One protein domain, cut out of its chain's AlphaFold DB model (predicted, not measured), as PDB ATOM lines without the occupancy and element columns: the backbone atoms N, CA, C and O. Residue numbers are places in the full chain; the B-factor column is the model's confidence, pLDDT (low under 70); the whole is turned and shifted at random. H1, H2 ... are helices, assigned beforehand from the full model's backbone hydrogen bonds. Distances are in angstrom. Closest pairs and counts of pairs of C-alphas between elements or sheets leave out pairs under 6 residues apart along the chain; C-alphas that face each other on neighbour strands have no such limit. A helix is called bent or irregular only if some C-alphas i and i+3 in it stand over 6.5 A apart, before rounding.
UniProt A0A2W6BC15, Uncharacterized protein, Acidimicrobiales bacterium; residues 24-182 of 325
ATOM      1  N   PRO A  24     -56.789 -13.149   9.604       93.25
ATOM      2  CA  PRO A  24     -55.424 -12.943   9.117       93.25
ATOM      3  C   PRO A  24     -54.418 -12.664  10.235       93.25
ATOM      4  O   PRO A  24     -53.360 -13.283  10.281       93.25
ATOM      5  N   LEU A  25     -54.772 -11.756  11.150       94.81
ATOM      6  CA  LEU A  25     -53.935 -11.376  12.286       94.81
ATOM      7  C   LEU A  25     -53.743 -12.549  13.245       94.81
ATOM      8  O   LEU A  25     -52.635 -12.764  13.717       94.81
ATOM      9  N   LEU A  26     -54.793 -13.337  13.487       94.88
ATOM     10  CA  LEU A  26     -54.709 -14.535  14.320       94.88
ATOM     11  C   LEU A  26     -53.814 -15.605  13.690       94.88
ATOM     12  O   LEU A  26     -52.975 -16.162  14.384       94.88
ATOM     13  N   ALA A  27     -53.943 -15.870  12.388       94.62
ATOM     14  CA  ALA A  27     -53.102 -16.849  11.702       94.62
ATOM     15  C   ALA A  27     -51.617 -16.452  11.748       94.62
ATOM     16  O   ALA A  27     -50.774 -17.264  12.124       94.62
ATOM     17  N   TRP A  28     -51.302 -15.189  11.442       96.56
ATOM     18  CA  TRP A  28     -49.934 -14.675  11.553       96.56
ATOM     19  C   TRP A  28     -49.440 -14.602  12.998       96.56
ATOM     20  O   TRP A  28     -48.270 -14.870  13.241       96.56
ATOM     21  N   GLY A  29     -50.311 -14.284  13.956       96.38
ATOM     22  CA  GLY A  29     -49.981 -14.280  15.379       96.38
ATOM     23  C   GLY A  29     -49.629 -15.676  15.890       96.38
ATOM     24  O   GLY A  29     -48.618 -15.834  16.567       96.38
ATOM     25  N   LEU A  30     -50.407 -16.696  15.514       95.56
ATOM     26  CA  LEU A  30     -50.138 -18.093  15.868       95.56
ATOM     27  C   LEU A  30     -48.813 -18.582  15.276       95.56
ATOM     28  O   LEU A  30     -48.021 -19.181  16.000       95.56
ATOM     29  N   LEU A  31     -48.548 -18.288  13.997       95.44
ATOM     30  CA  LEU A  31     -47.262 -18.605  13.368       95.44
ATOM     31  C   LEU A  31     -46.110 -17.830  14.006       95.44
ATOM     32  O   LEU A  31     -45.088 -18.413  14.330       95.44
ATOM     33  N   GLY A  32     -46.278 -16.536  14.275       95.50
ATOM     34  CA  GLY A  32     -45.249 -15.722  14.920       95.50
ATOM     35  C   GLY A  32     -44.879 -16.232  16.315       95.50
ATOM     36  O   GLY A  32     -43.697 -16.322  16.641       95.50
ATOM     37  N   ILE A  33     -45.874 -16.619  17.119       94.31
ATOM     38  CA  ILE A  33     -45.654 -17.238  18.434       94.31
ATOM     39  C   ILE A  33     -44.931 -18.578  18.273       94.31
ATOM     40  O   ILE A  33     -43.944 -18.819  18.968       94.31
ATOM     41  N   ASN A  34     -45.377 -19.423  17.340       93.81
ATOM     42  CA  ASN A  34     -44.748 -20.717  17.099       93.81
ATOM     43  C   ASN A  34     -43.293 -20.579  16.625       93.81
ATOM     44  O   ASN A  34     -42.402 -21.235  17.160       93.81
ATOM     45  N   GLY A  35     -43.036 -19.682  15.675       93.19
ATOM     46  CA  GLY A  35     -41.703 -19.363  15.182       93.19
ATOM     47  C   GLY A  35     -40.792 -18.815  16.279       93.19
ATOM     48  O   GLY A  35     -39.638 -19.229  16.373       93.19
ATOM     49  N   LEU A  36     -41.299 -17.952  17.168       93.00
ATOM     50  CA  LEU A  36     -40.535 -17.474  18.322       93.00
ATOM     51  C   LEU A  36     -40.169 -18.627  19.266       93.00
ATOM     52  O   LEU A  36     -39.026 -18.721  19.705       93.00
ATOM     53  N   TRP A  37     -41.109 -19.526  19.555       90.50
ATOM     54  CA  TRP A  37     -40.843 -20.708  20.379       90.50
ATOM     55  C   TRP A  37     -39.844 -21.654  19.725       90.50
ATOM     56  O   TRP A  37     -38.953 -22.160  20.403       90.50
ATOM     57  N   LEU A  38     -39.936 -21.843  18.409       89.50
ATOM     58  CA  LEU A  38     -38.977 -22.625  17.640       89.50
ATOM     59  C   LEU A  38     -37.576 -22.007  17.705       89.50
ATOM     60  O   LEU A  38     -36.602 -22.734  17.871       89.50
ATOM     61  N   LEU A  39     -37.463 -20.676  17.637       90.12
ATOM     62  CA  LEU A  39     -36.191 -19.968  17.798       90.12
ATOM     63  C   LEU A  39     -35.622 -20.120  19.211       90.12
ATOM     64  O   LEU A  39     -34.427 -20.367  19.347       90.12
ATOM     65  N   VAL A  40     -36.455 -20.022  20.250       86.56
ATOM     66  CA  VAL A  40     -36.033 -20.255  21.641       86.56
ATOM     67  C   VAL A  40     -35.550 -21.697  21.822       86.56
ATOM     68  O   VAL A  40     -34.470 -21.911  22.372       86.56
ATOM     69  N   ALA A  41     -36.290 -22.681  21.304       84.88
ATOM     70  CA  ALA A  41     -35.894 -24.087  21.336       84.88
ATOM     71  C   ALA A  41     -34.588 -24.329  20.565       84.88
ATOM     72  O   ALA A  41     -33.706 -25.040  21.039       84.88
ATOM     73  N   LEU A  42     -34.429 -23.695  19.401       88.25
ATOM     74  CA  LEU A  42     -33.215 -23.778  18.595       88.25
ATOM     75  C   LEU A  42     -32.022 -23.140  19.310       88.25
ATOM     76  O   LEU A  42     -30.936 -23.712  19.318       88.25
ATOM     77  N   GLN A  43     -32.211 -21.985  19.947       86.81
ATOM     78  CA  GLN A  43     -31.174 -21.335  20.741       86.81
ATOM     79  C   GLN A  43     -30.769 -22.209  21.932       86.81
ATOM     80  O   GLN A  43     -29.576 -22.399  22.161       86.81
ATOM     81  N   ALA A  44     -31.735 -22.773  22.660       82.19
ATOM     82  CA  ALA A  44     -31.470 -23.702  23.755       82.19
ATOM     83  C   ALA A  44     -30.727 -24.952  23.258       82.19
ATOM     84  O   ALA A  44     -29.764 -25.391  23.880       82.19
ATOM     85  N   PHE A  45     -31.098 -25.477  22.092       84.25
ATOM     86  CA  PHE A  45     -30.426 -26.622  21.489       84.25
ATOM     87  C   PHE A  45     -28.978 -26.312  21.066       84.25
ATOM     88  O   PHE A  45     -28.062 -27.083  21.353       84.25
ATOM     89  N   LEU A  46     -28.748 -25.175  20.405       85.56
ATOM     90  CA  LEU A  46     -27.435 -24.801  19.869       85.56
ATOM     91  C   LEU A  46     -26.486 -24.256  20.942       85.56
ATOM     92  O   LEU A  46     -25.288 -24.539  20.906       85.56
ATOM     93  N   PHE A  47     -27.008 -23.503  21.909       81.81
ATOM     94  CA  PHE A  47     -26.211 -22.712  22.851       81.81
ATOM     95  C   PHE A  47     -26.521 -22.990  24.328       81.81
ATOM     96  O   PHE A  47     -25.801 -22.493  25.188       81.81
ATOM     97  N   GLY A  48     -27.562 -23.760  24.656       71.31
ATOM     98  CA  GLY A  48     -28.020 -23.937  26.037       71.31
ATOM     99  C   GLY A  48     -27.147 -24.873  26.871       71.31
ATOM    100  O   GLY A  48     -27.295 -26.081  26.830       71.31
ATOM    101  N   GLY A  49     -26.259 -24.352  27.700       64.00
ATOM    102  CA  GLY A  49     -25.500 -25.148  28.667       64.00
ATOM    103  C   GLY A  49     -24.730 -24.196  29.554       64.00
ATOM    104  O   GLY A  49     -24.142 -23.251  29.035       64.00
ATOM    105  N   SER A  50     -24.837 -24.354  30.873       55.22
ATOM    106  CA  SER A  50     -24.236 -23.383  31.780       55.22
ATOM    107  C   SER A  50     -22.757 -23.658  32.009       55.22
ATOM    108  O   SER A  50     -21.992 -22.720  31.863       55.22
ATOM    109  N   GLU A  51     -22.309 -24.880  32.303       56.06
ATOM    110  CA  GLU A  51     -20.889 -25.164  32.573       56.06
ATOM    111  C   GLU A  51     -20.588 -26.670  32.391       56.06
ATOM    112  O   GLU A  51     -21.116 -27.502  33.133       56.06
ATOM    113  N   GLY A  52     -19.733 -27.057  31.430       56.56
ATOM    114  CA  GLY A  52     -19.373 -28.466  31.215       56.56
ATOM    115  C   GLY A  52     -18.752 -28.812  29.853       56.56
ATOM    116  O   GLY A  52     -18.627 -27.989  28.950       56.56
ATOM    117  N   THR A  53     -18.321 -30.072  29.694       58.28
ATOM    118  CA  THR A  53     -17.764 -30.574  28.423       58.28
ATOM    119  C   THR A  53     -18.845 -30.643  27.337       58.28
ATOM    120  O   THR A  53     -19.917 -31.211  27.544       58.28
ATOM    121  N   PHE A  54     -18.530 -30.126  26.144       64.25
ATOM    122  CA  PHE A  54     -19.444 -29.968  24.999       64.25
ATOM    123  C   PHE A  54     -20.332 -31.194  24.699       64.25
ATOM    124  O   PHE A  54     -21.498 -31.051  24.342       64.25
ATOM    125  N   ARG A  55     -19.809 -32.419  24.876       57.94
ATOM    126  CA  ARG A  55     -20.550 -33.673  24.637       57.94
ATOM    127  C   ARG A  55     -21.688 -33.922  25.633       57.94
ATOM    128  O   ARG A  55     -22.760 -34.340  25.207       57.94
ATOM    129  N   ALA A  56     -21.460 -33.699  26.928       61.06
ATOM    130  CA  ALA A  56     -22.481 -33.911  27.955       61.06
ATOM    131  C   ALA A  56     -23.556 -32.814  27.902       61.06
ATOM    132  O   ALA A  56     -24.735 -33.079  28.115       61.06
ATOM    133  N   GLU A  57     -23.164 -31.593  27.535       69.50
ATOM    134  CA  GLU A  57     -24.114 -30.494  27.365       69.50
ATOM    135  C   GLU A  57     -25.009 -30.687  26.142       69.50
ATOM    136  O   GLU A  57     -26.215 -30.489  26.243       69.50
ATOM    137  N   PHE A  58     -24.458 -31.132  25.010       71.38
ATOM    138  CA  PHE A  58     -25.258 -31.394  23.812       71.38
ATOM    139  C   PHE A  58     -26.325 -32.478  24.038       71.38
ATOM    140  O   PHE A  58     -27.429 -32.378  23.508       71.38
ATOM    141  N   ALA A  59     -26.028 -33.474  24.874       67.06
ATOM    142  CA  ALA A  59     -26.985 -34.498  25.288       67.06
ATOM    143  C   ALA A  59     -28.194 -33.908  26.014       67.06
ATOM    144  O   ALA A  59     -29.341 -34.127  25.627       67.06
ATOM    145  N   ASN A  60     -27.917 -33.113  27.047       70.44
ATOM    146  CA  ASN A  60     -28.951 -32.470  27.843       70.44
ATOM    147  C   ASN A  60     -29.755 -31.490  26.980       70.44
ATOM    148  O   ASN A  60     -30.977 -31.478  27.055       70.44
ATOM    149  N   ARG A  61     -29.103 -30.762  26.066       75.56
ATOM    150  CA  ARG A  61     -29.762 -29.912  25.057       75.56
ATOM    151  C   ARG A  61     -30.703 -30.689  24.138       75.56
ATOM    152  O   ARG A  61     -31.786 -30.210  23.817       75.56
ATOM    153  N   ALA A  62     -30.302 -31.884  23.713       74.38
ATOM    154  CA  ALA A  62     -31.116 -32.735  22.854       74.38
ATOM    155  C   ALA A  62     -32.345 -33.305  23.581       74.38
ATOM    156  O   ALA A  62     -33.393 -33.450  22.962       74.38
ATOM    157  N   LEU A  63     -32.247 -33.578  24.885       70.56
ATOM    158  CA  LEU A  63     -33.401 -33.946  25.717       70.56
ATOM    159  C   LEU A  63     -34.359 -32.757  25.900       70.56
ATOM    160  O   LEU A  63     -35.569 -32.891  25.714       70.56
ATOM    161  N   LEU A  64     -33.806 -31.565  26.152       71.00
ATOM    162  CA  LEU A  64     -34.565 -30.311  26.254       71.00
ATOM    163  C   LEU A  64     -35.346 -29.991  24.971       71.00
ATOM    164  O   LEU A  64     -36.451 -29.456  25.029       71.00
ATOM    165  N   ALA A  65     -34.817 -30.378  23.809       73.94
ATOM    166  CA  ALA A  65     -35.477 -30.191  22.522       73.94
ATOM    167  C   ALA A  65     -36.812 -30.944  22.368       73.94
ATOM    168  O   ALA A  65     -37.579 -30.601  21.471       73.94
ATOM    169  N   PHE A  66     -37.120 -31.929  23.212       70.81
ATOM    170  CA  PHE A  66     -38.418 -32.621  23.206       70.81
ATOM    171  C   PHE A  66     -39.349 -32.162  24.329       70.81
ATOM    172  O   PHE A  66     -40.398 -32.764  24.540       70.81
ATOM    173  N   GLY A  67     -38.989 -31.091  25.047       65.94
ATOM    174  CA  GLY A  67     -39.837 -30.553  26.105       65.94
ATOM    175  C   GLY A  67     -39.885 -31.417  27.368       65.94
ATOM    176  O   GLY A  67     -40.746 -31.198  28.219       65.94
ATOM    177  N   GLU A  68     -38.962 -32.376  27.512       66.00
ATOM    178  CA  GLU A  68     -38.813 -33.225  28.698       66.00
ATOM    179  C   GLU A  68     -38.198 -32.412  29.855       66.00
ATOM    180  O   GLU A  68     -37.051 -32.595  30.253       66.00
ATOM    181  N   HIS A  69     -38.970 -31.467  30.392       57.25
ATOM    182  CA  HIS A  69     -38.693 -30.818  31.669       57.25
ATOM    183  C   HIS A  69     -39.558 -31.464  32.755       57.25
ATOM    184  O   HIS A  69     -40.748 -31.150  32.829       57.25
ATOM    185  N   PRO A  70     -39.000 -32.327  33.622       52.25
ATOM    186  CA  PRO A  70     -39.757 -32.860  34.753       52.25
ATOM    187  C   PRO A  70     -40.109 -31.775  35.788       52.25
ATOM    188  O   PRO A  70     -41.146 -31.875  36.438       52.25
ATOM    189  N   ASP A  71     -39.309 -30.703  35.885       48.94
ATOM    190  CA  ASP A  71     -39.329 -29.839  37.076       48.94
ATOM    191  C   ASP A  71     -39.822 -28.405  36.842       48.94
ATOM    192  O   ASP A  71     -40.218 -27.732  37.792       48.94
ATOM    193  N   LEU A  72     -39.812 -27.898  35.604       45.19
ATOM    194  CA  LEU A  72     -40.066 -26.468  35.381       45.19
ATOM    195  C   LEU A  72     -41.552 -26.097  35.397       45.19
ATOM    196  O   LEU A  72     -41.869 -24.982  35.800       45.19
ATOM    197  N   PHE A  73     -42.466 -27.009  35.044       40.88
ATOM    198  CA  PHE A  73     -43.906 -26.745  35.119       40.88
ATOM    199  C   PHE A  73     -44.745 -28.034  35.245       40.88
ATOM    200  O   PHE A  73     -45.350 -28.496  34.277       40.88
ATOM    201  N   GLY A  74     -44.813 -28.623  36.443       34.84
ATOM    202  CA  GLY A  74     -45.694 -29.763  36.732       34.84
ATOM    203  C   GLY A  74     -47.179 -29.409  36.549       34.84
ATOM    204  O   GLY A  74     -47.791 -28.808  37.428       34.84
ATOM    205  N   GLY A  75     -47.761 -29.747  35.395       50.06
ATOM    206  CA  GLY A  75     -49.164 -29.481  35.052       50.06
ATOM    207  C   GLY A  75     -49.380 -29.240  33.554       50.06
ATOM    208  O   GLY A  75     -48.490 -29.496  32.754       50.06
ATOM    209  N   PHE A  76     -50.550 -28.713  33.167       42.88
ATOM    210  CA  PHE A  76     -50.981 -28.394  31.783       42.88
ATOM    211  C   PHE A  76     -49.930 -27.631  30.937       42.88
ATOM    212  O   PHE A  76     -49.968 -27.657  29.713       42.88
ATOM    213  N   ALA A  77     -48.956 -26.989  31.580       43.69
ATOM    214  CA  ALA A  77     -47.796 -26.352  30.965       43.69
ATOM    215  C   ALA A  77     -46.768 -27.334  30.355       43.69
ATOM    216  O   ALA A  77     -46.059 -26.952  29.430       43.69
ATOM    217  N   GLY A  78     -46.747 -28.610  30.756       48.59
ATOM    218  CA  GLY A  78     -46.005 -29.668  30.057       48.59
ATOM    219  C   GLY A  78     -46.527 -29.932  28.637       48.59
ATOM    220  O   GLY A  78     -45.748 -30.285  27.756       48.59
ATOM    221  N   LEU A  79     -47.818 -29.671  28.369       48.44
ATOM    222  CA  LEU A  79     -48.382 -29.692  27.007       48.44
ATOM    223  C   LEU A  79     -47.941 -28.483  26.168       48.44
ATOM    224  O   LEU A  79     -48.038 -28.532  24.946       48.44
ATOM    225  N   LEU A  80     -47.461 -27.415  26.814       54.34
ATOM    226  CA  LEU A  80     -46.909 -26.206  26.193       54.34
ATOM    227  C   LEU A  80     -45.375 -26.194  26.213       54.34
ATOM    228  O   LEU A  80     -44.762 -25.143  26.028       54.34
ATOM    229  N   SER A  81     -44.752 -27.345  26.468       63.50
ATOM    230  CA  SER A  81     -43.304 -27.457  26.534       63.50
ATOM    231  C   SER A  81     -42.663 -26.971  25.227       63.50
ATOM    232  O   SER A  81     -43.037 -27.359  24.118       63.50
ATOM    233  N   ILE A  82     -41.723 -26.034  25.368       67.50
ATOM    234  CA  ILE A  82     -41.042 -25.374  24.253       67.50
ATOM    235  C   ILE A  82     -39.978 -26.342  23.728       67.50
ATOM    236  O   ILE A  82     -38.853 -26.365  24.218       67.50
ATOM    237  N   GLY A  83     -40.357 -27.182  22.764       80.00
ATOM    238  CA  GLY A  83     -39.467 -28.131  22.091       80.00
ATOM    239  C   GLY A  83     -39.263 -27.810  20.609       80.00
ATOM    240  O   GLY A  83     -40.017 -27.050  20.004       80.00
ATOM    241  N   LEU A  84     -38.250 -28.420  19.994       84.62
ATOM    242  CA  LEU A  84     -38.078 -28.450  18.542       84.62
ATOM    243  C   LEU A  84     -39.185 -29.271  17.873       84.62
ATOM    244  O   LEU A  84     -39.634 -28.901  16.793       84.62
ATOM    245  N   VAL A  85     -39.648 -30.348  18.518       84.56
ATOM    246  CA  VAL A  85     -40.795 -31.160  18.083       84.56
ATOM    247  C   VAL A  85     -41.682 -31.415  19.295       84.56
ATOM    248  O   VAL A  85     -41.300 -32.140  20.209       84.56
ATOM    249  N   GLY A  86     -42.872 -30.821  19.295       85.62
ATOM    250  CA  GLY A  86     -43.836 -30.910  20.386       85.62
ATOM    251  C   GLY A  86     -45.259 -30.675  19.893       85.62
ATOM    252  O   GLY A  86     -45.482 -30.270  18.749       85.62
ATOM    253  N   ILE A  87     -46.244 -30.931  20.757       88.12
ATOM    254  CA  ILE A  87     -47.660 -30.734  20.414       88.12
ATOM    255  C   ILE A  87     -47.938 -29.289  19.968       88.12
ATOM    256  O   ILE A  87     -48.593 -29.137  18.938       88.12
ATOM    257  N   PRO A  88     -47.439 -28.229  20.637       87.50
ATOM    258  CA  PRO A  88     -47.675 -26.861  20.180       87.50
ATOM    259  C   PRO A  88     -47.062 -26.576  18.810       87.50
ATOM    260  O   PRO A  88     -47.728 -25.987  17.960       87.50
ATOM    261  N   GLN A  89     -45.844 -27.071  18.568       90.19
ATOM    262  CA  GLN A  89     -45.129 -26.927  17.299       90.19
ATOM    263  C   GLN A  89     -45.873 -27.586  16.146       90.19
ATOM    264  O   GLN A  89     -45.789 -27.109  15.019       90.19
ATOM    265  N   ILE A  90     -46.634 -28.645  16.422       92.25
ATOM    266  CA  ILE A  90     -47.490 -29.312  15.439       92.25
ATOM    267  C   ILE A  90     -48.835 -28.583  15.311       92.25
ATOM    268  O   ILE A  90     -49.281 -28.290  14.200       92.25
ATOM    269  N   ALA A  91     -49.490 -28.281  16.430       93.44
ATOM    270  CA  ALA A  91     -50.867 -27.803  16.466       93.44
ATOM    271  C   ALA A  91     -51.016 -26.338  16.040       93.44
ATOM    272  O   ALA A  91     -51.957 -26.024  15.313       93.44
ATOM    273  N   LEU A  92     -50.115 -25.437  16.450       94.19
ATOM    274  CA  LEU A  92     -50.239 -24.003  16.154       94.19
ATOM    275  C   LEU A  92     -50.187 -23.710  14.644       94.19
ATOM    276  O   LEU A  92     -51.091 -23.017  14.163       94.19
ATOM    277  N   PRO A  93     -49.242 -24.271  13.859       94.00
ATOM    278  CA  PRO A  93     -49.235 -24.052  12.414       94.00
ATOM    279  C   PRO A  93     -50.442 -24.695  11.715       94.00
ATOM    280  O   PRO A  93     -50.998 -24.099  10.791       94.00
ATOM    281  N   LEU A  94     -50.921 -25.859  12.187       93.31
ATOM    282  CA  LEU A  94     -52.160 -26.464  11.678       93.31
ATOM    283  C   LEU A  94     -53.375 -25.574  11.941       93.31
ATOM    284  O   LEU A  94     -54.202 -25.396  11.049       93.31
ATOM    285  N   LEU A  95     -53.492 -25.008  13.142       93.69
ATOM    286  CA  LEU A  95     -54.581 -24.100  13.496       93.69
ATOM    287  C   LEU A  95     -54.523 -22.824  12.653       93.69
ATOM    288  O   LEU A  95     -55.550 -22.404  12.121       93.69
ATOM    289  N   ALA A  96     -53.333 -22.248  12.459       93.50
ATOM    290  CA  ALA A  96     -53.140 -21.105  11.570       93.50
ATOM    291  C   ALA A  96     -53.575 -21.428  10.131       93.50
ATOM    292  O   ALA A  96     -54.301 -20.650   9.504       93.50
ATOM    293  N   LEU A  97     -53.203 -22.606   9.622       92.56
ATOM    294  CA  LEU A  97     -53.611 -23.054   8.295       92.56
ATOM    295  C   LEU A  97     -55.125 -23.280   8.208       92.56
ATOM    296  O   LEU A  97     -55.756 -22.837   7.246       92.56
ATOM    297  N   ALA A  98     -55.723 -23.940   9.202       91.31
ATOM    298  CA  ALA A  98     -57.156 -24.217   9.263       91.31
ATOM    299  C   ALA A  98     -57.981 -22.924   9.305       91.31
ATOM    300  O   ALA A  98     -58.985 -22.816   8.596       91.31
ATOM    301  N   LEU A  99     -57.522 -21.916  10.057       90.25
ATOM    302  CA  LEU A  99     -58.143 -20.594  10.098       90.25
ATOM    303  C   LEU A  99     -58.257 -19.990   8.695       90.25
ATOM    304  O   LEU A  99     -59.322 -19.491   8.336       90.25
ATOM    305  N   VAL A 100     -57.196 -20.061   7.891       89.56
ATOM    306  CA  VAL A 100     -57.150 -19.421   6.566       89.56
ATOM    307  C   VAL A 100     -57.842 -20.249   5.478       89.56
ATOM    308  O   VAL A 100     -58.458 -19.670   4.581       89.56
ATOM    309  N   SER A 101     -57.781 -21.581   5.564       87.50
ATOM    310  CA  SER A 101     -58.238 -22.490   4.499       87.50
ATOM    311  C   SER A 101     -59.647 -23.064   4.689       87.50
ATOM    312  O   SER A 101     -60.350 -23.259   3.702       87.50
ATOM    313  N   HIS A 102     -60.083 -23.342   5.921       85.50
ATOM    314  CA  HIS A 102     -61.318 -24.109   6.162       85.50
ATOM    315  C   HIS A 102     -62.512 -23.249   6.584       85.50
ATOM    316  O   HIS A 102     -63.661 -23.657   6.413       85.50
ATOM    317  N   LEU A 103     -62.277 -22.045   7.108       81.56
ATOM    318  CA  LEU A 103     -63.365 -21.146   7.471       81.56
ATOM    319  C   LEU A 103     -63.827 -20.349   6.239       81.56
ATOM    320  O   LEU A 103     -63.038 -19.662   5.599       81.56
ATOM    321  N   LYS A 104     -65.120 -20.384   5.906       80.06
ATOM    322  CA  LYS A 104     -65.670 -19.604   4.783       80.06
ATOM    323  C   LYS A 104     -65.907 -18.129   5.176       80.06
ATOM    324  O   LYS A 104     -66.289 -17.870   6.322       80.06
ATOM    325  N   PRO A 105     -65.708 -17.158   4.263       78.69
ATOM    326  CA  PRO A 105     -65.050 -17.299   2.957       78.69
ATOM    327  C   PRO A 105     -63.542 -17.574   3.107       78.69
ATOM    328  O   PRO A 105     -62.925 -17.128   4.076       78.69
ATOM    329  N   VAL A 106     -62.974 -18.333   2.168       81.38
ATOM    330  CA  VAL A 106     -61.535 -18.642   2.121       81.38
ATOM    331  C   VAL A 106     -60.775 -17.377   1.726       81.38
ATOM    332  O   VAL A 106     -61.203 -16.650   0.831       81.38
ATOM    333  N   VAL A 107     -59.661 -17.093   2.405       80.31
ATOM    334  CA  VAL A 107     -58.835 -15.914   2.102       80.31
ATOM    335  C   VAL A 107     -57.697 -16.327   1.172       80.31
ATOM    336  O   VAL A 107     -56.576 -16.590   1.611       80.31
ATOM    337  N   ASP A 108     -57.993 -16.403  -0.125       81.06
ATOM    338  CA  ASP A 108     -57.081 -16.955  -1.140       81.06
ATOM    339  C   ASP A 108     -55.737 -16.214  -1.229       81.06
ATOM    340  O   ASP A 108     -54.700 -16.818  -1.504       81.06
ATOM    341  N   THR A 109     -55.725 -14.911  -0.931       86.19
ATOM    342  CA  THR A 109     -54.509 -14.082  -0.957       86.19
ATOM    343  C   THR A 109     -53.510 -14.444   0.142       86.19
ATOM    344  O   THR A 109     -52.306 -14.268  -0.042       86.19
ATOM    345  N   LEU A 110     -53.987 -14.969   1.274       86.12
ATOM    346  CA  LEU A 110     -53.160 -15.298   2.438       86.12
ATOM    347  C   LEU A 110     -52.873 -16.791   2.575       86.12
ATOM    348  O   LEU A 110     -51.897 -17.155   3.226       86.12
ATOM    349  N   ALA A 111     -53.674 -17.656   1.949       86.44
ATOM    350  CA  ALA A 111     -53.519 -19.106   2.063       86.44
ATOM    351  C   ALA A 111     -52.120 -19.577   1.639       86.44
ATOM    352  O   ALA A 111     -51.478 -20.348   2.350       86.44
ATOM    353  N   LYS A 112     -51.614 -19.062   0.513       89.62
ATOM    354  CA  LYS A 112     -50.305 -19.448  -0.028       89.62
ATOM    355  C   LYS A 112     -49.118 -19.037   0.862       89.62
ATOM    356  O   LYS A 112     -48.317 -19.920   1.165       89.62
ATOM    357  N   PRO A 113     -48.953 -17.765   1.282       93.50
ATOM    358  CA  PRO A 113     -47.837 -17.397   2.153       93.50
ATOM    359  C   PRO A 113     -47.911 -18.095   3.515       93.50
ATOM    360  O   PRO A 113     -46.892 -18.603   3.971       93.50
ATOM    361  N   VAL A 114     -49.100 -18.206   4.120       93.31
ATOM    362  CA  VAL A 114     -49.286 -18.910   5.403       93.31
ATOM    363  C   VAL A 114     -48.871 -20.371   5.284       93.31
ATOM    364  O   VAL A 114     -48.114 -20.861   6.115       93.31
ATOM    365  N   LEU A 115     -49.291 -21.057   4.221       92.38
ATOM    366  CA  LEU A 115     -48.883 -22.432   3.969       92.38
ATOM    367  C   LEU A 115     -47.361 -22.576   3.820       92.38
ATOM    368  O   LEU A 115     -46.787 -23.502   4.387       92.38
ATOM    369  N   ILE A 116     -46.707 -21.703   3.046       93.12
ATOM    370  CA  ILE A 116     -45.247 -21.763   2.861       93.12
ATOM    371  C   ILE A 116     -44.544 -21.612   4.213       93.12
ATOM    372  O   ILE A 116     -43.627 -22.378   4.502       93.12
ATOM    373  N   THR A 117     -45.004 -20.685   5.056       95.81
ATOM    374  CA  THR A 117     -44.470 -20.495   6.411       95.81
ATOM    375  C   THR A 117     -44.691 -21.727   7.289       95.81
ATOM    376  O   THR A 117     -43.739 -22.198   7.902       95.81
ATOM    377  N   VAL A 118     -45.895 -22.313   7.288       95.06
ATOM    378  CA  VAL A 118     -46.203 -23.564   8.015       95.06
ATOM    379  C   VAL A 118     -45.247 -24.686   7.603       95.06
ATOM    380  O   VAL A 118     -44.667 -25.361   8.451       95.06
ATOM    381  N   LEU A 119     -45.049 -24.877   6.295       94.69
ATOM    382  CA  LEU A 119     -44.146 -25.906   5.779       94.69
ATOM    383  C   LEU A 119     -42.684 -25.619   6.134       94.69
ATOM    384  O   LEU A 119     -41.945 -26.554   6.433       94.69
ATOM    385  N   ALA A 120     -42.267 -24.352   6.128       95.88
ATOM    386  CA  ALA A 120     -40.924 -23.960   6.541       95.88
ATOM    387  C   ALA A 120     -40.689 -24.237   8.035       95.88
ATOM    388  O   ALA A 120     -39.670 -24.831   8.385       95.88
ATOM    389  N   GLU A 121     -41.639 -23.889   8.906       95.44
ATOM    390  CA  GLU A 121     -41.566 -24.184  10.343       95.44
ATOM    391  C   GLU A 121     -41.505 -25.692  10.604       95.44
ATOM    392  O   GLU A 121     -40.656 -26.145  11.374       95.44
ATOM    393  N   TYR A 122     -42.322 -26.490   9.907       95.06
ATOM    394  CA  TYR A 122     -42.245 -27.949   9.994       95.06
ATOM    395  C   TYR A 122     -40.938 -28.518   9.457       95.06
ATOM    396  O   TYR A 122     -40.420 -29.464  10.043       95.06
ATOM    397  N   ALA A 123     -40.380 -27.962   8.382       94.88
ATOM    398  CA  ALA A 123     -39.095 -28.411   7.857       94.88
ATOM    399  C   ALA A 123     -37.964 -28.159   8.865       94.88
ATOM    400  O   ALA A 123     -37.149 -29.050   9.106       94.88
ATOM    401  N   VAL A 124     -37.943 -26.979   9.495       95.06
ATOM    402  CA  VAL A 124     -36.970 -26.640  10.546       95.06
ATOM    403  C   VAL A 124     -37.177 -27.533  11.774       95.06
ATOM    404  O   VAL A 124     -36.220 -28.140  12.253       95.06
ATOM    405  N   SER A 125     -38.418 -27.680  12.239       93.06
ATOM    406  CA  SER A 125     -38.788 -28.559  13.356       93.06
ATOM    407  C   SER A 125     -38.363 -30.011  13.106       93.06
ATOM    408  O   SER A 125     -37.679 -30.602  13.939       93.06
ATOM    409  N   ALA A 126     -38.673 -30.567  11.932       94.25
ATOM    410  CA  ALA A 126     -38.308 -31.931  11.557       94.25
ATOM    411  C   ALA A 126     -36.789 -32.117  11.479       94.25
ATOM    412  O   ALA A 126     -36.271 -33.100  12.003       94.25
ATOM    413  N   LEU A 127     -36.073 -31.178  10.849       95.50
ATOM    414  CA  LEU A 127     -34.623 -31.258  10.683       95.50
ATOM    415  C   LEU A 127     -33.907 -31.245  12.036       95.50
ATOM    416  O   LEU A 127     -33.153 -32.166  12.348       95.50
ATOM    417  N   PHE A 128     -34.144 -30.215  12.849       91.75
ATOM    418  CA  PHE A 128     -33.453 -30.072  14.130       91.75
ATOM    419  C   PHE A 128     -33.961 -31.070  15.167       91.75
ATOM    420  O   PHE A 128     -33.165 -31.605  15.938       91.75
ATOM    421  N   GLY A 129     -35.253 -31.396  15.136       91.06
ATOM    422  CA  GLY A 129     -35.815 -32.487  15.915       91.06
ATOM    423  C   GLY A 129     -35.120 -33.807  15.619       91.06
ATOM    424  O   GLY A 129     -34.758 -34.524  16.546       91.06
ATOM    425  N   LEU A 130     -34.910 -34.150  14.343       93.88
ATOM    426  CA  LEU A 130     -34.268 -35.412  13.967       93.88
ATOM    427  C   LEU A 130     -32.821 -35.469  14.465       93.88
ATOM    428  O   LEU A 130     -32.388 -36.497  14.986       93.88
ATOM    429  N   VAL A 131     -32.088 -34.358  14.356       90.75
ATOM    430  CA  VAL A 131     -30.731 -34.252  14.911       90.75
ATOM    431  C   VAL A 131     -30.752 -34.452  16.428       90.75
ATOM    432  O   VAL A 131     -29.962 -35.243  16.944       90.75
ATOM    433  N   ALA A 132     -31.676 -33.802  17.143       88.50
ATOM    434  CA  ALA A 132     -31.839 -33.976  18.586       88.50
ATOM    435  C   ALA A 132     -32.234 -35.418  18.959       88.50
ATOM    436  O   ALA A 132     -31.720 -35.976  19.929       88.50
ATOM    437  N   PHE A 133     -33.097 -36.065  18.172       89.31
ATOM    438  CA  PHE A 133     -33.481 -37.461  18.373       89.31
ATOM    439  C   PHE A 133     -32.280 -38.399  18.251       89.31
ATOM    440  O   PHE A 133     -32.028 -39.187  19.156       89.31
ATOM    441  N   ILE A 134     -31.502 -38.288  17.170       88.88
ATOM    442  CA  ILE A 134     -30.319 -39.136  16.955       88.88
ATOM    443  C   ILE A 134     -29.286 -38.900  18.061       88.88
ATOM    444  O   ILE A 134     -28.712 -39.857  18.581       88.88
ATOM    445  N   ALA A 135     -29.063 -37.637  18.433       85.94
ATOM    446  CA  ALA A 135     -28.139 -37.271  19.496       85.94
ATOM    447  C   ALA A 135     -28.543 -37.901  20.833       85.94
ATOM    448  O   ALA A 135     -27.764 -38.655  21.415       85.94
ATOM    449  N   SER A 136     -29.772 -37.637  21.283       82.12
ATOM    450  CA  SER A 136     -30.298 -38.173  22.541       82.12
ATOM    451  C   SER A 136     -30.267 -39.701  22.554       82.12
ATOM    452  O   SER A 136     -29.697 -40.277  23.475       82.12
ATOM    453  N   PHE A 137     -30.725 -40.350  21.481       85.25
ATOM    454  CA  PHE A 137     -30.718 -41.808  21.348       85.25
ATOM    455  C   PHE A 137     -29.309 -42.426  21.425       85.25
ATOM    456  O   PHE A 137     -29.114 -43.467  22.052       85.25
ATOM    457  N   ALA A 138     -28.300 -41.797  20.814       85.00
ATOM    458  CA  ALA A 138     -26.924 -42.295  20.859       85.00
ATOM    459  C   ALA A 138     -26.323 -42.246  22.276       85.00
ATOM    460  O   ALA A 138     -25.546 -43.125  22.655       85.00
ATOM    461  N   ILE A 139     -26.679 -41.230  23.063       78.12
ATOM    462  CA  ILE A 139     -26.234 -41.083  24.455       78.12
ATOM    463  C   ILE A 139     -26.938 -42.091  25.358       78.12
ATOM    464  O   ILE A 139     -26.292 -42.785  26.142       78.12
ATOM    465  N   ASP A 140     -28.244 -42.202  25.177       82.31
ATOM    466  CA  ASP A 140     -29.132 -43.170  25.803       82.31
ATOM    467  C   ASP A 140     -28.604 -44.612  25.646       82.31
ATOM    468  O   ASP A 140     -28.513 -45.365  26.620       82.31
ATOM    469  N   LEU A 141     -28.128 -44.974  24.450       83.94
ATOM    470  CA  LEU A 141     -27.453 -46.252  24.200       83.94
ATOM    471  C   LEU A 141     -26.108 -46.393  24.930       83.94
ATOM    472  O   LEU A 141     -25.778 -47.482  25.399       83.94
ATOM    473  N   GLY A 142     -25.323 -45.318  25.017       82.12
ATOM    474  CA  GLY A 142     -24.005 -45.324  25.660       82.12
ATOM    475  C   GLY A 142     -24.052 -45.404  27.191       82.12
ATOM    476  O   GLY A 142     -23.106 -45.902  27.800       82.12
ATOM    477  N   GLY A 143     -25.139 -44.932  27.809       76.00
ATOM    478  CA  GLY A 143     -25.348 -44.925  29.263       76.00
ATOM    479  C   GLY A 143     -26.186 -46.088  29.807       76.00
ATOM    480  O   GLY A 143     -26.401 -46.174  31.017       76.00
ATOM    481  N   ALA A 144     -26.681 -46.977  28.944       75.81
ATOM    482  CA  ALA A 144     -27.604 -48.041  29.325       75.81
ATOM    483  C   ALA A 144     -26.937 -49.098  30.230       75.81
ATOM    484  O   ALA A 144     -26.247 -50.008  29.765       75.81
ATOM    485  N   SER A 145     -27.185 -49.029  31.540       72.75
ATOM    486  CA  SER A 145     -26.927 -50.149  32.449       72.75
ATOM    487  C   SER A 145     -27.965 -51.264  32.231       72.75
ATOM    488  O   SER A 145     -29.044 -51.047  31.669       72.75
ATOM    489  N   ARG A 146     -27.642 -52.502  32.638       61.94
ATOM    490  CA  ARG A 146     -28.549 -53.660  32.516       61.94
ATOM    491  C   ARG A 146     -29.843 -53.393  33.303       61.94
ATOM    492  O   ARG A 146     -29.871 -53.580  34.512       61.94
ATOM    493  N   GLY A 147     -30.895 -52.950  32.613       67.69
ATOM    494  CA  GLY A 147     -32.209 -52.632  33.195       67.69
ATOM    495  C   GLY A 147     -32.912 -51.428  32.556       67.69
ATOM    496  O   GLY A 147     -34.139 -51.370  32.560       67.69
ATOM    497  N   THR A 148     -32.171 -50.512  31.924       76.19
ATOM    498  CA  THR A 148     -32.725 -49.256  31.372       76.19
ATOM    499  C   THR A 148     -33.382 -49.418  29.995       76.19
ATOM    500  O   THR A 148     -34.055 -48.510  29.514       76.19
ATOM    501  N   GLY A 149     -33.246 -50.590  29.358       79.31
ATOM    502  CA  GLY A 149     -33.731 -50.855  27.993       79.31
ATOM    503  C   GLY A 149     -35.210 -50.522  27.767       79.31
ATOM    504  O   GLY A 149     -35.578 -50.037  26.697       79.31
ATOM    505  N   ARG A 150     -36.054 -50.718  28.787       81.19
ATOM    506  CA  ARG A 150     -37.479 -50.372  28.715       81.19
ATOM    507  C   ARG A 150     -37.702 -48.862  28.604       81.19
ATOM    508  O   ARG A 150     -38.407 -48.445  27.696       81.19
ATOM    509  N   LEU A 151     -37.090 -48.066  29.484       81.19
ATOM    510  CA  LEU A 151     -37.234 -46.603  29.487       81.19
ATOM    511  C   LEU A 151     -36.684 -45.984  28.195       81.19
ATOM    512  O   LEU A 151     -37.307 -45.099  27.619       81.19
ATOM    513  N   LEU A 152     -35.563 -46.517  27.702       84.00
ATOM    514  CA  LEU A 152     -34.953 -46.129  26.428       84.00
ATOM    515  C   LEU A 152     -35.908 -46.352  25.254       84.00
ATOM    516  O   LEU A 152     -36.118 -45.469  24.425       84.00
ATOM    517  N   THR A 153     -36.519 -47.537  25.204       85.88
ATOM    518  CA  THR A 153     -37.480 -47.887  24.152       85.88
ATOM    519  C   THR A 153     -38.738 -47.029  24.255       85.88
ATOM    520  O   THR A 153     -39.243 -46.566  23.239       85.88
ATOM    521  N   GLU A 154     -39.233 -46.779  25.467       86.19
ATOM    522  CA  GLU A 154     -40.420 -45.957  25.712       86.19
ATOM    523  C   GLU A 154     -40.213 -44.500  25.272       86.19
ATOM    524  O   GLU A 154     -41.031 -43.974  24.515       86.19
ATOM    525  N   SER A 155     -39.088 -43.881  25.645       84.12
ATOM    526  CA  SER A 155     -38.743 -42.523  25.204       84.12
ATOM    527  C   SER A 155     -38.539 -42.451  23.686       84.12
ATOM    528  O   SER A 155     -39.083 -41.566  23.018       84.12
ATOM    529  N   ALA A 156     -37.841 -43.429  23.096       86.94
ATOM    530  CA  ALA A 156     -37.662 -43.488  21.648       86.94
ATOM    531  C   ALA A 156     -39.006 -43.619  20.907       86.94
ATOM    532  O   ALA A 156     -39.243 -42.903  19.934       86.94
ATOM    533  N   LEU A 157     -39.905 -44.488  21.382       90.00
ATOM    534  CA  LEU A 157     -41.244 -44.657  20.812       90.00
ATOM    535  C   LEU A 157     -42.093 -43.391  20.955       90.00
ATOM    536  O   LEU A 157     -42.778 -43.022  20.004       90.00
ATOM    537  N   TYR A 158     -42.022 -42.708  22.099       88.69
ATOM    538  CA  TYR A 158     -42.699 -41.429  22.303       88.69
ATOM    539  C   TYR A 158     -42.251 -40.386  21.266       88.69
ATOM    540  O   TYR A 158     -43.085 -39.806  20.566       88.69
ATOM    541  N   ARG A 159     -40.935 -40.209  21.089       87.44
ATOM    542  CA  ARG A 159     -40.374 -39.256  20.114       87.44
ATOM    543  C   ARG A 159     -40.720 -39.638  18.675       87.44
ATOM    544  O   ARG A 159     -41.097 -38.773  17.887       87.44
ATOM    545  N   LEU A 160     -40.671 -40.927  18.332       92.00
ATOM    546  CA  LEU A 160     -41.132 -41.423  17.028       92.00
ATOM    547  C   LEU A 160     -42.627 -41.155  16.808       92.00
ATOM    548  O   LEU A 160     -43.021 -40.776  15.705       92.00
ATOM    549  N   GLY A 161     -43.448 -41.286  17.851       91.69
ATOM    550  CA  GLY A 161     -44.856 -40.897  17.831       91.69
ATOM    551  C   GLY A 161     -45.043 -39.414  17.500       91.69
ATOM    552  O   GLY A 161     -45.868 -39.077  16.651       91.69
ATOM    553  N   LEU A 162     -44.232 -38.528  18.088       90.00
ATOM    554  CA  LEU A 162     -44.245 -37.098  17.755       90.00
ATOM    555  C   LEU A 162     -43.841 -36.831  16.296       90.00
ATOM    556  O   LEU A 162     -44.504 -36.042  15.623       90.00
ATOM    557  N   PHE A 163     -42.823 -37.516  15.765       92.06
ATOM    558  CA  PHE A 163     -42.482 -37.417  14.337       92.06
ATOM    559  C   PHE A 163     -43.599 -37.921  13.427       92.06
ATOM    560  O   PHE A 163     -43.849 -37.319  12.383       92.06
ATOM    561  N   ALA A 164     -44.287 -38.998  13.807       95.31
ATOM    562  CA  ALA A 164     -45.426 -39.500  13.049       95.31
ATOM    563  C   ALA A 164     -46.565 -38.468  13.011       95.31
ATOM    564  O   ALA A 164     -47.139 -38.226  11.947       95.31
ATOM    565  N   LEU A 165     -46.847 -37.802  14.137       93.75
ATOM    566  CA  LEU A 165     -47.818 -36.704  14.197       93.75
ATOM    567  C   LEU A 165     -47.387 -35.497  13.356       93.75
ATOM    568  O   LEU A 165     -48.212 -34.937  12.635       93.75
ATOM    569  N   LEU A 166     -46.106 -35.124  13.391       93.19
ATOM    570  CA  LEU A 166     -45.561 -34.064  12.543       93.19
ATOM    571  C   LEU A 166     -45.695 -34.419  11.053       93.19
ATOM    572  O   LEU A 166     -46.157 -33.601  10.261       93.19
ATOM    573  N   GLY A 167     -45.365 -35.655  10.671       93.75
ATOM    574  CA  GLY A 167     -45.535 -36.153   9.306       93.75
ATOM    575  C   GLY A 167     -46.997 -36.129   8.851       93.75
ATOM    576  O   GLY A 167     -47.290 -35.695   7.736       93.75
ATOM    577  N   LEU A 168     -47.927 -36.516   9.730       96.25
ATOM    578  CA  LEU A 168     -49.364 -36.411   9.476       96.25
ATOM    579  C   LEU A 168     -49.801 -34.950   9.294       96.25
ATOM    580  O   LEU A 168     -50.562 -34.653   8.372       96.25
ATOM    581  N   ALA A 169     -49.304 -34.029  10.120       93.44
ATOM    582  CA  ALA A 169     -49.601 -32.604  10.003       93.44
ATOM    583  C   ALA A 169     -49.093 -32.012   8.679       93.44
ATOM    584  O   ALA A 169     -49.843 -31.317   7.990       93.44
ATOM    585  N   VAL A 170     -47.867 -32.353   8.266       93.81
ATOM    586  CA  VAL A 170     -47.319 -31.979   6.951       93.81
ATOM    587  C   VAL A 170     -48.186 -32.545   5.827       93.81
ATOM    588  O   VAL A 170     -48.535 -31.814   4.900       93.81
ATOM    589  N   TYR A 171     -48.583 -33.817   5.913       95.56
ATOM    590  CA  TYR A 171     -49.469 -34.435   4.926       95.56
ATOM    591  C   TYR A 171     -50.802 -33.686   4.806       95.56
ATOM    592  O   TYR A 171     -51.227 -33.367   3.694       95.56
ATOM    593  N   VAL A 172     -51.437 -33.348   5.933       93.50
ATOM    594  CA  VAL A 172     -52.679 -32.558   5.961       93.50
ATOM    595  C   VAL A 172     -52.460 -31.176   5.346       93.50
ATOM    596  O   VAL A 172     -53.259 -30.757   4.506       93.50
ATOM    597  N   ALA A 173     -51.368 -30.491   5.693       91.19
ATOM    598  CA  ALA A 173     -51.050 -29.170   5.160       91.19
ATOM    599  C   ALA A 173     -50.849 -29.192   3.638       91.19
ATOM    600  O   ALA A 173     -51.451 -28.396   2.915       91.19
ATOM    601  N   VAL A 174     -50.071 -30.151   3.129       91.56
ATOM    602  CA  VAL A 174     -49.866 -30.348   1.687       91.56
ATOM    603  C   VAL A 174     -51.174 -30.724   0.997       91.56
ATOM    604  O   VAL A 174     -51.479 -30.198  -0.073       91.56
ATOM    605  N   ARG A 175     -51.995 -31.594   1.596       92.25
ATOM    606  CA  ARG A 175     -53.276 -31.986   0.999       92.25
ATOM    607  C   ARG A 175     -54.245 -30.810   0.906       92.25
ATOM    608  O   ARG A 175     -54.887 -30.655  -0.132       92.25
ATOM    609  N   ALA A 176     -54.302 -29.970   1.940       86.12
ATOM    610  CA  ALA A 176     -55.062 -28.724   1.928       86.12
ATOM    611  C   ALA A 176     -54.529 -27.740   0.873       86.12
ATOM    612  O   ALA A 176     -55.295 -26.970   0.305       86.12
ATOM    613  N   ALA A 177     -53.232 -27.795   0.569       85.06
ATOM    614  CA  ALA A 177     -52.579 -26.917  -0.388       85.06
ATOM    615  C   ALA A 177     -52.810 -27.258  -1.866       85.06
ATOM    616  O   ALA A 177     -52.808 -26.360  -2.708       85.06
ATOM    617  N   LEU A 178     -52.958 -28.543  -2.200       86.81
ATOM    618  CA  LEU A 178     -52.995 -29.012  -3.593       86.81
ATOM    619  C   LEU A 178     -53.988 -28.251  -4.494       86.81
ATOM    620  O   LEU A 178     -53.601 -27.910  -5.613       86.81
ATOM    621  N   PRO A 179     -55.224 -27.927  -4.060       85.06
ATOM    622  CA  PRO A 179     -56.157 -27.160  -4.886       85.06
ATOM    623  C   PRO A 179     -55.634 -25.767  -5.263       85.06
ATOM    624  O   PRO A 179     -55.865 -25.305  -6.379       85.06
ATOM    625  N   TYR A 180     -54.881 -25.115  -4.373       79.88
ATOM    626  CA  TYR A 180     -54.345 -23.769  -4.601       79.88
ATOM    627  C   TYR A 180     -53.187 -23.748  -5.604       79.88
ATOM    628  O   TYR A 180     -52.955 -22.733  -6.257       79.88
ATOM    629  N   PHE A 181     -52.461 -24.859  -5.744       82.00
ATOM    630  CA  PHE A 181     -51.377 -24.987  -6.722       82.00
ATOM    631  C   PHE A 181     -51.846 -25.534  -8.070       82.00
ATOM    632  O   PHE A 181     -51.272 -25.181  -9.097       82.00
ATOM    633  N   ASN A 182     -52.896 -26.357  -8.067       83.38
ATOM    634  CA  ASN A 182     -53.414 -27.008  -9.270       83.38
ATOM    635  C   ASN A 182     -54.577 -26.262  -9.927       83.38
ATOM    636  O   ASN A 182     -55.063 -26.709 -10.963       83.38
TER     637      ASN A 182
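AT A GLANCE: This is residues 24 to 182 of the 325 residues of an uncharacterized protein of Acidimicrobiales bacterium (UniProt A0A2W6BC15). The model is a rod-shaped up-and-down bundle of four helices, with the longest, H5, in the middle and H1, H4 and H6 packed on it, all running along the rod. H4 sits between H1 and H6 beside the first part of H5, while H2 folds back from the end of H1 onto the later part of H5; little H3 lies off to one side, meeting H4 alone. The printed part has 159 residues with six named helices, H1 to H6 in chain order, and no named strand, and its class is all helix. It is compact, with a radius of gyration of the C-alphas of 17.4 A, and spans 58 by 28 by 28 A.

HOW THE PARTS SIT: H5, residues 108 to 142, forms a hairpin with H6, residues 149 to 182: they touch at a shallow tilt of 18 degrees, opposite ways, the closest C-alphas being those of Asp 140 and Leu 152, 6.6 A apart. H4, residues 87 to 101, makes another hairpin with H5, at 14 degrees, closest at the C-alphas of Pro 93 and Val 118, 5.4 A. H4 also touches H6, with residues 162 to 176 of H6 alone, the same way at 13 degrees; the C-alphas of Ile 90 and Leu 166 come closest, 5.9 A. H1, residues 24 to 47, touches H4 opposite ways at a shallow tilt of 25 degrees, with the C-alphas of Ala 27 and Ala 96 closest at 4.3 A. H1 touches H5 the same way at 24 degrees, closest at Gly 35 and Glu 121, whose C-alphas are 6.8 A apart. H1 and H6 are apart. H2, residues 54 to 64, touches residues 132 to 139 of H5 at a steep tilt of 52 degrees, the closest C-alphas being those of Ala 62 and Ala 132, 4.5 A. H3, residues 76 to 80, and H4 touch only at the corner, closest at the C-alphas of Leu 80 and Pro 88, 6.1 A. Every O i to N i+4 pair is within hydrogen-bond range in H1 and H2, against 9 of 11 in H4, 29 of 31 in H5, 28 of 30 in H6 and 0 of 1 in H3, where 2 of 2 O i to N i+3 pairs are.

IN THESE COORDINATES: H5 is 51.2 A long, from C-alpha 108 at (-57.081, -16.955, -1.140) to C-alpha 142; it is only just irregular, with C-alphas 109 and 112 6.9 A apart. H6, 48.4 A, ends at C-alpha 182 at (-53.414, -27.008, -9.270); it is irregular, with C-alphas 176 and 179 7.1 A apart, and has a kink of 32 degrees near residue 176. H1, 33.7 A, begins at C-alpha 24 at (-55.424, -12.943, 9.117). H4 measures 20.8 A, H2 15.2 A and H3 7.3 A.

THE WHOLE: The C-alphas farthest apart, those of Pro 105 and Arg 146, are 59.4 A apart. The printed part has no cut, and its one long link, of 11 residues, joins H2 to H3. The mean pLDDT of the printed part is 82.1; residues 49 to 57, 59, 67 to 82 and 146 to 147 are under 70.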